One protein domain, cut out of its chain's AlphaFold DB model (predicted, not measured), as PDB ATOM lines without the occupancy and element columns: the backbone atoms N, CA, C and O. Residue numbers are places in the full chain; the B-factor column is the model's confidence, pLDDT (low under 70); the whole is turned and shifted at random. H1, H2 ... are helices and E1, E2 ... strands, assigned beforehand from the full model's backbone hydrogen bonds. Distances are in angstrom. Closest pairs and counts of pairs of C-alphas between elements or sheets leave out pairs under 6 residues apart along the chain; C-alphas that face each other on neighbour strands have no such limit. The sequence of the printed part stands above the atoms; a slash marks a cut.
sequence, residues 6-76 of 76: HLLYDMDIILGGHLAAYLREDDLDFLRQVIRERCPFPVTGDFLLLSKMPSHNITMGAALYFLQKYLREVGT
ATOM      1  N   HIS A   6     -67.941   3.296 -72.044       76.19
ATOM      2  CA  HIS A   6     -66.677   2.589 -72.186       76.19
ATOM      3  C   HIS A   6     -66.830   1.215 -72.862       76.19
ATOM      4  O   HIS A   6     -66.023   0.882 -73.715       76.19
ATOM      5  N   LEU A   7     -67.893   0.455 -72.570       77.00
ATOM      6  CA  LEU A   7     -68.137  -0.847 -73.198       77.00
ATOM      7  C   LEU A   7     -68.548  -0.718 -74.671       77.00
ATOM      8  O   LEU A   7     -68.232  -1.585 -75.477       77.00
ATOM      9  N   LEU A   8     -69.265   0.353 -75.016       81.19
ATOM     10  CA  LEU A   8     -69.720   0.581 -76.385       81.19
ATOM     11  C   LEU A   8     -68.578   1.012 -77.312       81.19
ATOM     12  O   LEU A   8     -68.548   0.609 -78.472       81.19
ATOM     13  N   TYR A   9     -67.674   1.858 -76.815       81.31
ATOM     14  CA  TYR A   9     -66.639   2.484 -77.637       81.31
ATOM     15  C   TYR A   9     -65.238   1.896 -77.450       81.31
ATOM     16  O   TYR A   9     -64.398   2.140 -78.308       81.31
ATOM     17  N   ASP A  10     -64.988   1.163 -76.359       82.31
ATOM     18  CA  ASP A  10     -63.684   0.583 -75.997       82.31
ATOM     19  C   ASP A  10     -62.515   1.563 -76.207       82.31
ATOM     20  O   ASP A  10     -61.532   1.295 -76.896       82.31
ATOM     21  N   MET A  11     -62.678   2.777 -75.674       84.69
ATOM     22  CA  MET A  11     -61.724   3.869 -75.847       84.69
ATOM     23  C   MET A  11     -61.510   4.650 -74.556       84.69
ATOM     24  O   MET A  11     -62.349   4.632 -73.644       84.69
ATOM     25  N   ASP A  12     -60.405   5.392 -74.529       87.56
ATOM     26  CA  ASP A  12     -60.106   6.339 -73.465       87.56
ATOM     27  C   ASP A  12     -61.130   7.483 -73.456       87.56
ATOM     28  O   ASP A  12     -61.444   8.100 -74.479       87.56
ATOM     29  N   ILE A  13     -61.638   7.790 -72.268       87.56
ATOM     30  CA  ILE A  13     -62.598   8.850 -71.992       87.56
ATOM     31  C   ILE A  13     -61.867   9.980 -71.277       87.56
ATOM     32  O   ILE A  13     -61.330   9.808 -70.184       87.56
ATOM     33  N   ILE A  14     -61.900  11.170 -71.871       88.88
ATOM     34  CA  ILE A  14     -61.316  12.373 -71.278       88.88
ATOM     35  C   ILE A  14     -62.417  13.177 -70.582       88.88
ATOM     36  O   ILE A  14     -63.336  13.687 -71.226       88.88
ATOM     37  N   LEU A  15     -62.300  13.342 -69.265       88.56
ATOM     38  CA  LEU A  15     -63.136  14.230 -68.468       88.56
ATOM     39  C   LEU A  15     -62.633  15.669 -68.592       88.56
ATOM     40  O   LEU A  15     -61.565  16.037 -68.097       88.56
ATOM     41  N   GLY A  16     -63.419  16.488 -69.281       85.75
ATOM     42  CA  GLY A  16     -63.185  17.921 -69.426       85.75
ATOM     43  C   GLY A  16     -64.203  18.777 -68.675       85.75
ATOM     44  O   GLY A  16     -64.991  18.305 -67.857       85.75
ATOM     45  N   GLY A  17     -64.202  20.068 -69.002       83.50
ATOM     46  CA  GLY A  17     -65.141  21.040 -68.448       83.50
ATOM     47  C   GLY A  17     -64.771  21.514 -67.043       83.50
ATOM     48  O   GLY A  17     -63.663  21.293 -66.563       83.50
ATOM     49  N   HIS A  18     -65.713  22.195 -66.391       82.00
ATOM     50  CA  HIS A  18     -65.474  22.842 -65.097       82.00
ATOM     51  C   HIS A  18     -65.069  21.847 -64.000       82.00
ATOM     52  O   HIS A  18     -64.216  22.159 -63.177       82.00
ATOM     53  N   LEU A  19     -65.640  20.638 -64.025       80.62
ATOM     54  CA  LEU A  19     -65.356  19.587 -63.045       80.62
ATOM     55  C   LEU A  19     -63.899  19.119 -63.081       80.62
ATOM     56  O   LEU A  19     -63.343  18.822 -62.031       80.62
ATOM     57  N   ALA A  20     -63.258  19.122 -64.254       85.50
ATOM     58  CA  ALA A  20     -61.874  18.675 -64.387       85.50
ATOM     59  C   ALA A  20     -60.891  19.497 -63.531       85.50
ATOM     60  O   ALA A  20     -59.855  18.979 -63.139       85.50
ATOM     61  N   ALA A  21     -61.221  20.751 -63.198       84.62
ATOM     62  CA  ALA A  21     -60.386  21.603 -62.349       84.62
ATOM     63  C   ALA A  21     -60.408  21.218 -60.856       84.62
ATOM     64  O   ALA A  21     -59.554  21.677 -60.101       84.62
ATOM     65  N   TYR A  22     -61.381  20.411 -60.428       88.38
ATOM     66  CA  TYR A  22     -61.554  20.011 -59.027       88.38
ATOM     67  C   TYR A  22     -61.205  18.548 -58.770       88.38
ATOM     68  O   TYR A  22     -61.063  18.162 -57.614       88.38
ATOM     69  N   LEU A  23     -61.083  17.750 -59.831       90.12
ATOM     70  CA  LEU A  23     -60.763  16.332 -59.747       90.12
ATOM     71  C   LEU A  23     -59.251  16.127 -59.625       90.12
ATOM     72  O   LEU A  23     -58.457  16.799 -60.286       90.12
ATOM     73  N   ARG A  24     -58.869  15.171 -58.784       91.06
ATOM     74  CA  ARG A  24     -57.502  14.671 -58.614       91.06
ATOM     75  C   ARG A  24     -57.407  13.231 -59.114       91.06
ATOM     76  O   ARG A  24     -58.422  12.597 -59.389       91.06
ATOM     77  N   GLU A  25     -56.188  12.706 -59.207       89.69
ATOM     78  CA  GLU A  25     -55.974  11.305 -59.605       89.69
ATOM     79  C   GLU A  25     -56.688  10.322 -58.663       89.69
ATOM     80  O   GLU A  25     -57.344   9.408 -59.147       89.69
ATOM     81  N   ASP A  26     -56.703  10.574 -57.349       92.69
ATOM     82  CA  ASP A  26     -57.440   9.731 -56.390       92.69
ATOM     83  C   ASP A  26     -58.954   9.671 -56.694       92.69
ATOM     84  O   ASP A  26     -59.595   8.629 -56.536       92.69
ATOM     85  N   ASP A  27     -59.537  10.778 -57.173       92.75
ATOM     86  CA  ASP A  27     -60.943  10.819 -57.583       92.75
ATOM     87  C   ASP A  27     -61.164  10.009 -58.870       92.75
ATOM     88  O   ASP A  27     -62.183   9.329 -59.018       92.75
ATOM     89  N   LEU A  28     -60.207  10.053 -59.807       91.50
ATOM     90  CA  LEU A  28     -60.241   9.219 -61.008       91.50
ATOM     91  C   LEU A  28     -60.126   7.739 -60.667       91.50
ATOM     92  O   LEU A  28     -60.857   6.937 -61.244       91.50
ATOM     93  N   ASP A  29     -59.257   7.374 -59.731       92.62
ATOM     94  CA  ASP A  29     -59.085   5.994 -59.286       92.62
ATOM     95  C   ASP A  29     -60.364   5.448 -58.659       92.62
ATOM     96  O   ASP A  29     -60.803   4.346 -59.006       92.62
ATOM     97  N   PHE A  30     -61.037   6.257 -57.836       92.94
ATOM     98  CA  PHE A  30     -62.361   5.922 -57.319       92.94
ATOM     99  C   PHE A  30     -63.376   5.697 -58.451       92.94
ATOM    100  O   PHE A  30     -64.065   4.675 -58.482       92.94
ATOM    101  N   LEU A  31     -63.459   6.608 -59.427       90.12
ATOM    102  CA  LEU A  31     -64.376   6.462 -60.563       90.12
ATOM    103  C   LEU A  31     -64.060   5.220 -61.412       90.12
ATOM    104  O   LEU A  31     -64.978   4.494 -61.797       90.12
ATOM    105  N   ARG A  32     -62.778   4.938 -61.672       89.94
ATOM    106  CA  ARG A  32     -62.322   3.736 -62.390       89.94
ATOM    107  C   ARG A  32     -62.744   2.471 -61.646       89.94
ATOM    108  O   ARG A  32     -63.225   1.536 -62.284       89.94
ATOM    109  N   GLN A  33     -62.619   2.445 -60.319       90.62
ATOM    110  CA  GLN A  33     -63.078   1.324 -59.499       90.62
ATOM    111  C   GLN A  33     -64.595   1.121 -59.618       90.62
ATOM    112  O   GLN A  33     -65.037   0.015 -59.921       90.62
ATOM    113  N   VAL A  34     -65.389   2.186 -59.470       89.56
ATOM    114  CA  VAL A  34     -66.854   2.115 -59.600       89.56
ATOM    115  C   VAL A  34     -67.275   1.605 -60.982       89.56
ATOM    116  O   VAL A  34     -68.236   0.842 -61.100       89.56
ATOM    117  N   ILE A  35     -66.569   2.008 -62.041       87.19
ATOM    118  CA  ILE A  35     -66.833   1.531 -63.404       87.19
ATOM    119  C   ILE A  35     -66.484   0.046 -63.531       87.19
ATOM    120  O   ILE A  35     -67.293  -0.709 -64.067       87.19
ATOM    121  N   ARG A  36     -65.336  -0.392 -63.000       87.06
ATOM    122  CA  ARG A  36     -64.917  -1.805 -63.001       87.06
ATOM    123  C   ARG A  36     -65.913  -2.704 -62.272       87.06
ATOM    124  O   ARG A  36     -66.254  -3.756 -62.791       87.06
ATOM    125  N   GLU A  37     -66.424  -2.274 -61.122       88.38
ATOM    126  CA  GLU A  37     -67.418  -3.029 -60.341       88.38
ATOM    127  C   GLU A  37     -68.762  -3.191 -61.067       88.38
ATOM    128  O   GLU A  37     -69.501  -4.141 -60.815       88.38
ATOM    129  N   ARG A  38     -69.095  -2.259 -61.967       85.44
ATOM    130  CA  ARG A  38     -70.347  -2.270 -62.739       85.44
ATOM    131  C   ARG A  38     -70.191  -2.862 -64.135       85.44
ATOM    132  O   ARG A  38     -71.200  -3.160 -64.773       85.44
ATOM    133  N   CYS A  39     -68.960  -3.008 -64.619       81.56
ATOM    134  CA  CYS A  39     -68.687  -3.583 -65.924       81.56
ATOM    135  C   CYS A  39     -68.738  -5.114 -65.844       81.56
ATOM    136  O   CYS A  39     -68.049  -5.712 -65.020       81.56
ATOM    137  N   PRO A  40     -69.507  -5.777 -66.727       82.50
ATOM    138  CA  PRO A  40     -69.539  -7.237 -66.781       82.50
ATOM    139  C   PRO A  40     -68.232  -7.842 -67.322       82.50
ATOM    140  O   PRO A  40     -68.021  -9.046 -67.194       82.50
ATOM    141  N   PHE A  41     -67.358  -7.021 -67.915       81.69
ATOM    142  CA  PHE A  41     -66.071  -7.426 -68.472       81.69
ATOM    143  C   PHE A  41     -64.909  -6.747 -67.735       81.69
ATOM    144  O   PHE A  41     -65.078  -5.630 -67.236       81.69
ATOM    145  N   PRO A  42     -63.722  -7.380 -67.682       77.44
ATOM    146  CA  PRO A  42     -62.546  -6.783 -67.062       77.44
ATOM    147  C   PRO A  42     -62.117  -5.516 -67.807       77.44
ATOM    148  O   PRO A  42     -61.742  -5.579 -68.974       77.44
ATOM    149  N   VAL A  43     -62.135  -4.377 -67.116       79.12
ATOM    150  CA  VAL A  43     -61.635  -3.099 -67.637       79.12
ATOM    151  C   VAL A  43     -60.245  -2.828 -67.060       79.12
ATOM    152  O   VAL A  43     -60.093  -2.622 -65.852       79.12
ATOM    153  N   THR A  44     -59.223  -2.827 -67.914       77.06
ATOM    154  CA  THR A  44     -57.814  -2.639 -67.531       77.06
ATOM    155  C   THR A  44     -57.278  -1.271 -67.944       77.06
ATOM    156  O   THR A  44     -57.711  -0.714 -68.946       77.06
ATOM    157  N   GLY A  45     -56.289  -0.759 -67.206       79.44
ATOM    158  CA  GLY A  45     -55.606   0.498 -67.532       79.44
ATOM    159  C   GLY A  45     -56.350   1.764 -67.093       79.44
ATOM    160  O   GLY A  45     -57.384   1.695 -66.417       79.44
ATOM    161  N   ASP A  46     -55.788   2.907 -67.493       80.12
ATOM    162  CA  ASP A  46     -56.229   4.260 -67.132       80.12
ATOM    163  C   ASP A  46     -57.108   4.862 -68.233       80.12
ATOM    164  O   ASP A  46     -56.833   5.926 -68.778       80.12
ATOM    165  N   PHE A  47     -58.200   4.170 -68.554       86.50
ATOM    166  CA  PHE A  47     -59.143   4.577 -69.602       86.50
ATOM    167  C   PHE A  47     -59.895   5.880 -69.282       86.50
ATOM    168  O   PHE A  47     -60.589   6.418 -70.136       86.50
ATOM    169  N   LEU A  48     -59.826   6.377 -68.044       89.38
ATOM    170  CA  LEU A  48     -60.459   7.626 -67.627       89.38
ATOM    171  C   LEU A  48     -59.376   8.661 -67.335       89.38
ATOM    172  O   LEU A  48     -58.620   8.501 -66.380       89.38
ATOM    173  N   LEU A  49     -59.313   9.712 -68.146       90.00
ATOM    174  CA  LEU A  49     -58.254  10.720 -68.127       90.00
ATOM    175  C   LEU A  49     -58.820  12.097 -67.777       90.00
ATOM    176  O   LEU A  49     -59.938  12.425 -68.170       90.00
ATOM    177  N   LEU A  50     -58.038  12.949 -67.112       89.19
ATOM    178  CA  LEU A  50     -58.381  14.365 -66.947       89.19
ATOM    179  C   LEU A  50     -57.888  15.205 -68.126       89.19
ATOM    180  O   LEU A  50     -56.776  15.029 -68.630       89.19
ATOM    181  N   SER A  51     -58.712  16.165 -68.549       86.38
ATOM    182  CA  SER A  51     -58.312  17.153 -69.548       86.38
ATOM    183  C   SER A  51     -57.104  17.950 -69.059       86.38
ATOM    184  O   SER A  51     -57.169  18.655 -68.054       86.38
ATOM    185  N   LYS A  52     -56.022  17.925 -69.840       82.50
ATOM    186  CA  LYS A  52     -54.812  18.727 -69.596       82.50
ATOM    187  C   LYS A  52     -54.958  20.188 -70.039       82.50
ATOM    188  O   LYS A  52     -54.013  20.963 -69.924       82.50
ATOM    189  N   MET A  53     -56.122  20.568 -70.571       79.25
ATOM    190  CA  MET A  53     -56.399  21.913 -71.075       79.25
ATOM    191  C   MET A  53     -57.657  22.483 -70.419       79.25
ATOM    192  O   MET A  53     -58.762  22.312 -70.943       79.25
ATOM    193  N   PRO A  54     -57.507  23.142 -69.255       69.56
ATOM    194  CA  PRO A  54     -58.635  23.711 -68.520       69.56
ATOM    195  C   PRO A  54     -59.190  24.985 -69.179       69.56
ATOM    196  O   PRO A  54     -60.364  25.300 -69.008       69.56
ATOM    197  N   SER A  55     -58.377  25.704 -69.963       75.19
ATOM    198  CA  SER A  55     -58.747  26.953 -70.642       75.19
ATOM    199  C   SER A  55     -58.692  26.821 -72.164       75.19
ATOM    200  O   SER A  55     -57.816  26.147 -72.700       75.19
ATOM    201  N   HIS A  56     -59.591  27.522 -72.863       78.75
ATOM    202  CA  HIS A  56     -59.625  27.642 -74.331       78.75
ATOM    203  C   HIS A  56     -59.770  26.325 -75.118       78.75
ATOM    204  O   HIS A  56     -59.598  26.333 -76.335       78.75
ATOM    205  N   ASN A  57     -60.129  25.209 -74.474       79.38
ATOM    206  CA  ASN A  57     -60.304  23.909 -75.134       79.38
ATOM    207  C   ASN A  57     -61.299  23.960 -76.312       79.38
ATOM    208  O   ASN A  57     -61.029  23.382 -77.360       79.38
ATOM    209  N   ILE A  58     -62.395  24.716 -76.181       81.56
ATOM    210  CA  ILE A  58     -63.386  24.929 -77.244       81.56
ATOM    211  C   ILE A  58     -62.753  25.678 -78.421       81.56
ATOM    212  O   ILE A  58     -62.841  25.230 -79.561       81.56
ATOM    213  N   THR A  59     -62.088  26.808 -78.156       86.31
ATOM    214  CA  THR A  59     -61.472  27.640 -79.200       86.31
ATOM    215  C   THR A  59     -60.353  26.894 -79.921       86.31
ATOM    216  O   THR A  59     -60.270  26.943 -81.145       86.31
ATOM    217  N   MET A  60     -59.524  26.157 -79.179       87.12
ATOM    218  CA  MET A  60     -58.453  25.338 -79.745       87.12
ATOM    219  C   MET A  60     -58.999  24.172 -80.566       87.12
ATOM    220  O   MET A  60     -58.529  23.946 -81.678       87.12
ATOM    221  N   GLY A  61     -60.025  23.474 -80.072       87.31
ATOM    222  CA  GLY A  61     -60.700  22.418 -80.828       87.31
ATOM    223  C   GLY A  61     -61.297  22.937 -82.139       87.31
ATOM    224  O   GLY A  61     -61.131  22.313 -83.186       87.31
ATOM    225  N   ALA A  62     -61.914  24.122 -82.109       91.38
ATOM    226  CA  ALA A  62     -62.427  24.772 -83.311       91.38
ATOM    227  C   ALA A  62     -61.300  25.137 -84.292       91.38
ATOM    228  O   ALA A  62     -61.402  24.846 -85.483       91.38
ATOM    229  N   ALA A  63     -60.201  25.721 -83.805       93.94
ATOM    230  CA  ALA A  63     -59.041  26.046 -84.633       93.94
ATOM    231  C   ALA A  63     -58.439  24.793 -85.293       93.94
ATOM    232  O   ALA A  63     -58.158  24.807 -86.491       93.94
ATOM    233  N   LEU A  64     -58.310  23.692 -84.545       93.00
ATOM    234  CA  LEU A  64     -57.837  22.407 -85.068       93.00
ATOM    235  C   LEU A  64     -58.736  21.874 -86.187       93.00
ATOM    236  O   LEU A  64     -58.219  21.403 -87.198       93.00
ATOM    237  N   TYR A  65     -60.059  21.991 -86.052       93.12
ATOM    238  CA  TYR A  65     -60.989  21.610 -87.116       93.12
ATOM    239  C   TYR A  65     -60.740  22.400 -88.411       93.12
ATOM    240  O   TYR A  65     -60.638  21.804 -89.486       93.12
ATOM    241  N   PHE A  66     -60.582  23.725 -88.320       93.38
ATOM    242  CA  PHE A  66     -60.301  24.566 -89.488       93.38
ATOM    243  C   PHE A  66     -58.941  24.257 -90.120       93.38
ATOM    244  O   PHE A  66     -58.857  24.144 -91.343       93.38
ATOM    245  N   LEU A  67     -57.898  24.058 -89.310       94.25
ATOM    246  CA  LEU A  67     -56.574  23.663 -89.798       94.25
ATOM    247  C   LEU A  67     -56.624  22.308 -90.510       94.25
ATOM    248  O   LEU A  67     -56.091  22.167 -91.606       94.25
ATOM    249  N   GLN A  68     -57.315  21.323 -89.934       93.88
ATOM    250  CA  GLN A  68     -57.466  20.002 -90.542       93.88
ATOM    251  C   GLN A  68     -58.261  20.058 -91.855       93.88
ATOM    252  O   GLN A  68     -57.989  19.290 -92.778       93.88
ATOM    253  N   LYS A  69     -59.260  20.942 -91.946       94.62
ATOM    254  CA  LYS A  69     -60.002  21.184 -93.186       94.62
ATOM    255  C   LYS A  69     -59.094  21.792 -94.257       94.62
ATOM    256  O   LYS A  69     -58.998  21.230 -95.340       94.62
ATOM    257  N   TYR A  70     -58.368  22.857 -93.920       94.31
ATOM    258  CA  TYR A  70     -57.439  23.520 -94.836       94.31
ATOM    259  C   TYR A  70     -56.358  22.567 -95.364       94.31
ATOM    260  O   TYR A  70     -56.139  22.482 -96.569       94.31
ATOM    261  N   LEU A  71     -55.722  21.792 -94.478       94.50
ATOM    262  CA  LEU A  71     -54.687  20.831 -94.869       94.50
ATOM    263  C   LEU A  71     -55.216  19.737 -95.806       94.50
ATOM    264  O   LEU A  71     -54.473  19.270 -96.661       94.50
ATOM    265  N   ARG A  72     -56.488  19.339 -95.676       93.00
ATOM    266  CA  ARG A  72     -57.120  18.385 -96.601       93.00
ATOM    267  C   ARG A  72     -57.449  18.994 -97.962       93.00
ATOM    268  O   ARG A  72     -57.439  18.265 -98.941       93.00
ATOM    269  N   GLU A  73     -57.747  20.288 -98.013       90.62
ATOM    270  CA  GLU A  73     -58.082  21.002 -99.252       90.62
ATOM    271  C   GLU A  73     -56.837  21.419-100.051       90.62
ATOM    272  O   GLU A  73     -56.887  21.452-101.274       90.62
ATOM    273  N   VAL A  74     -55.726  21.733 -99.376       83.50
ATOM    274  CA  VAL A  74     -54.464  22.170-100.011       83.50
ATOM    275  C   VAL A  74     -53.468  21.017-100.205       83.50
ATOM    276  O   VAL A  74     -52.544  21.128-101.004       83.50
ATOM    277  N   GLY A  75     -53.635  19.911 -99.475       64.06
ATOM    278  CA  GLY A  75     -52.771  18.724 -99.534       64.06
ATOM    279  C   GLY A  75     -53.073  17.725-100.662       64.06
ATOM    280  O   GLY A  75     -52.492  16.639-100.649       64.06
ATOM    281  N   THR A  76     -53.969  18.061-101.596       49.72
ATOM    282  CA  THR A  76     -54.199  17.362-102.879       49.72
ATOM    283  C   THR A  76     -53.704  18.220-104.028       49.72
ATOM    284  O   THR A  76     -53.055  17.662-104.938       49.72
TER     285      THR A  76
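What this domain is: This is residues 6 to 76 of the 76 residues of an uncharacterized protein of Sarcina sp (UniProt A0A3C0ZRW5). Two short strands, E1 and E2, lie side by side with H3 next to E2, and a helical arm, residues 59 to 76, sticks out from this body. The 71 printed residues have four named helices and two strands, H1 E1 H2 H3 E2 H4, mostly helix; the sheet, E1 then E2, is parallel. The whole is flat, 48 by 28 by 15 A, and only just loose, close to extended, with radius of gyration of the C-alphas 16.4 A.

Where its parts are: H1, residues 6 to 9, begins at C-alpha 6 (-66.677, 2.589, -72.186). E1 is residues 13 to 15, H2 18 to 21, E2 48 to 50. H3, 25 to 38, measures 20.0 A; H4, 57 to 74, measures 25.6 A, ending at C-alpha 74 (-54.464, 22.170, -100.011).

How they stand to each other: N 15 and O 49 of E1 and E2 are 2.8 A apart, within hydrogen-bond range. E1, H2, H3 and E2 form a strand-helix-strand unit, parallel neighbour strands with helices between, its crossover right-handed. The closest C-alphas of H3 and E2, Arg 32 and Leu 48, are 6.8 A apart. H1 and H4 touch no helix. Every O i to N i+4 pair is within range in H3 and H4; H1 and H2 are too short for one.

The domain as a whole: The farthest C-alphas, Glu 37 and Thr 76, are 49.0 A apart. The printed part has no cut and no long link. Residues 54, 75 and 76 have pLDDT under 70.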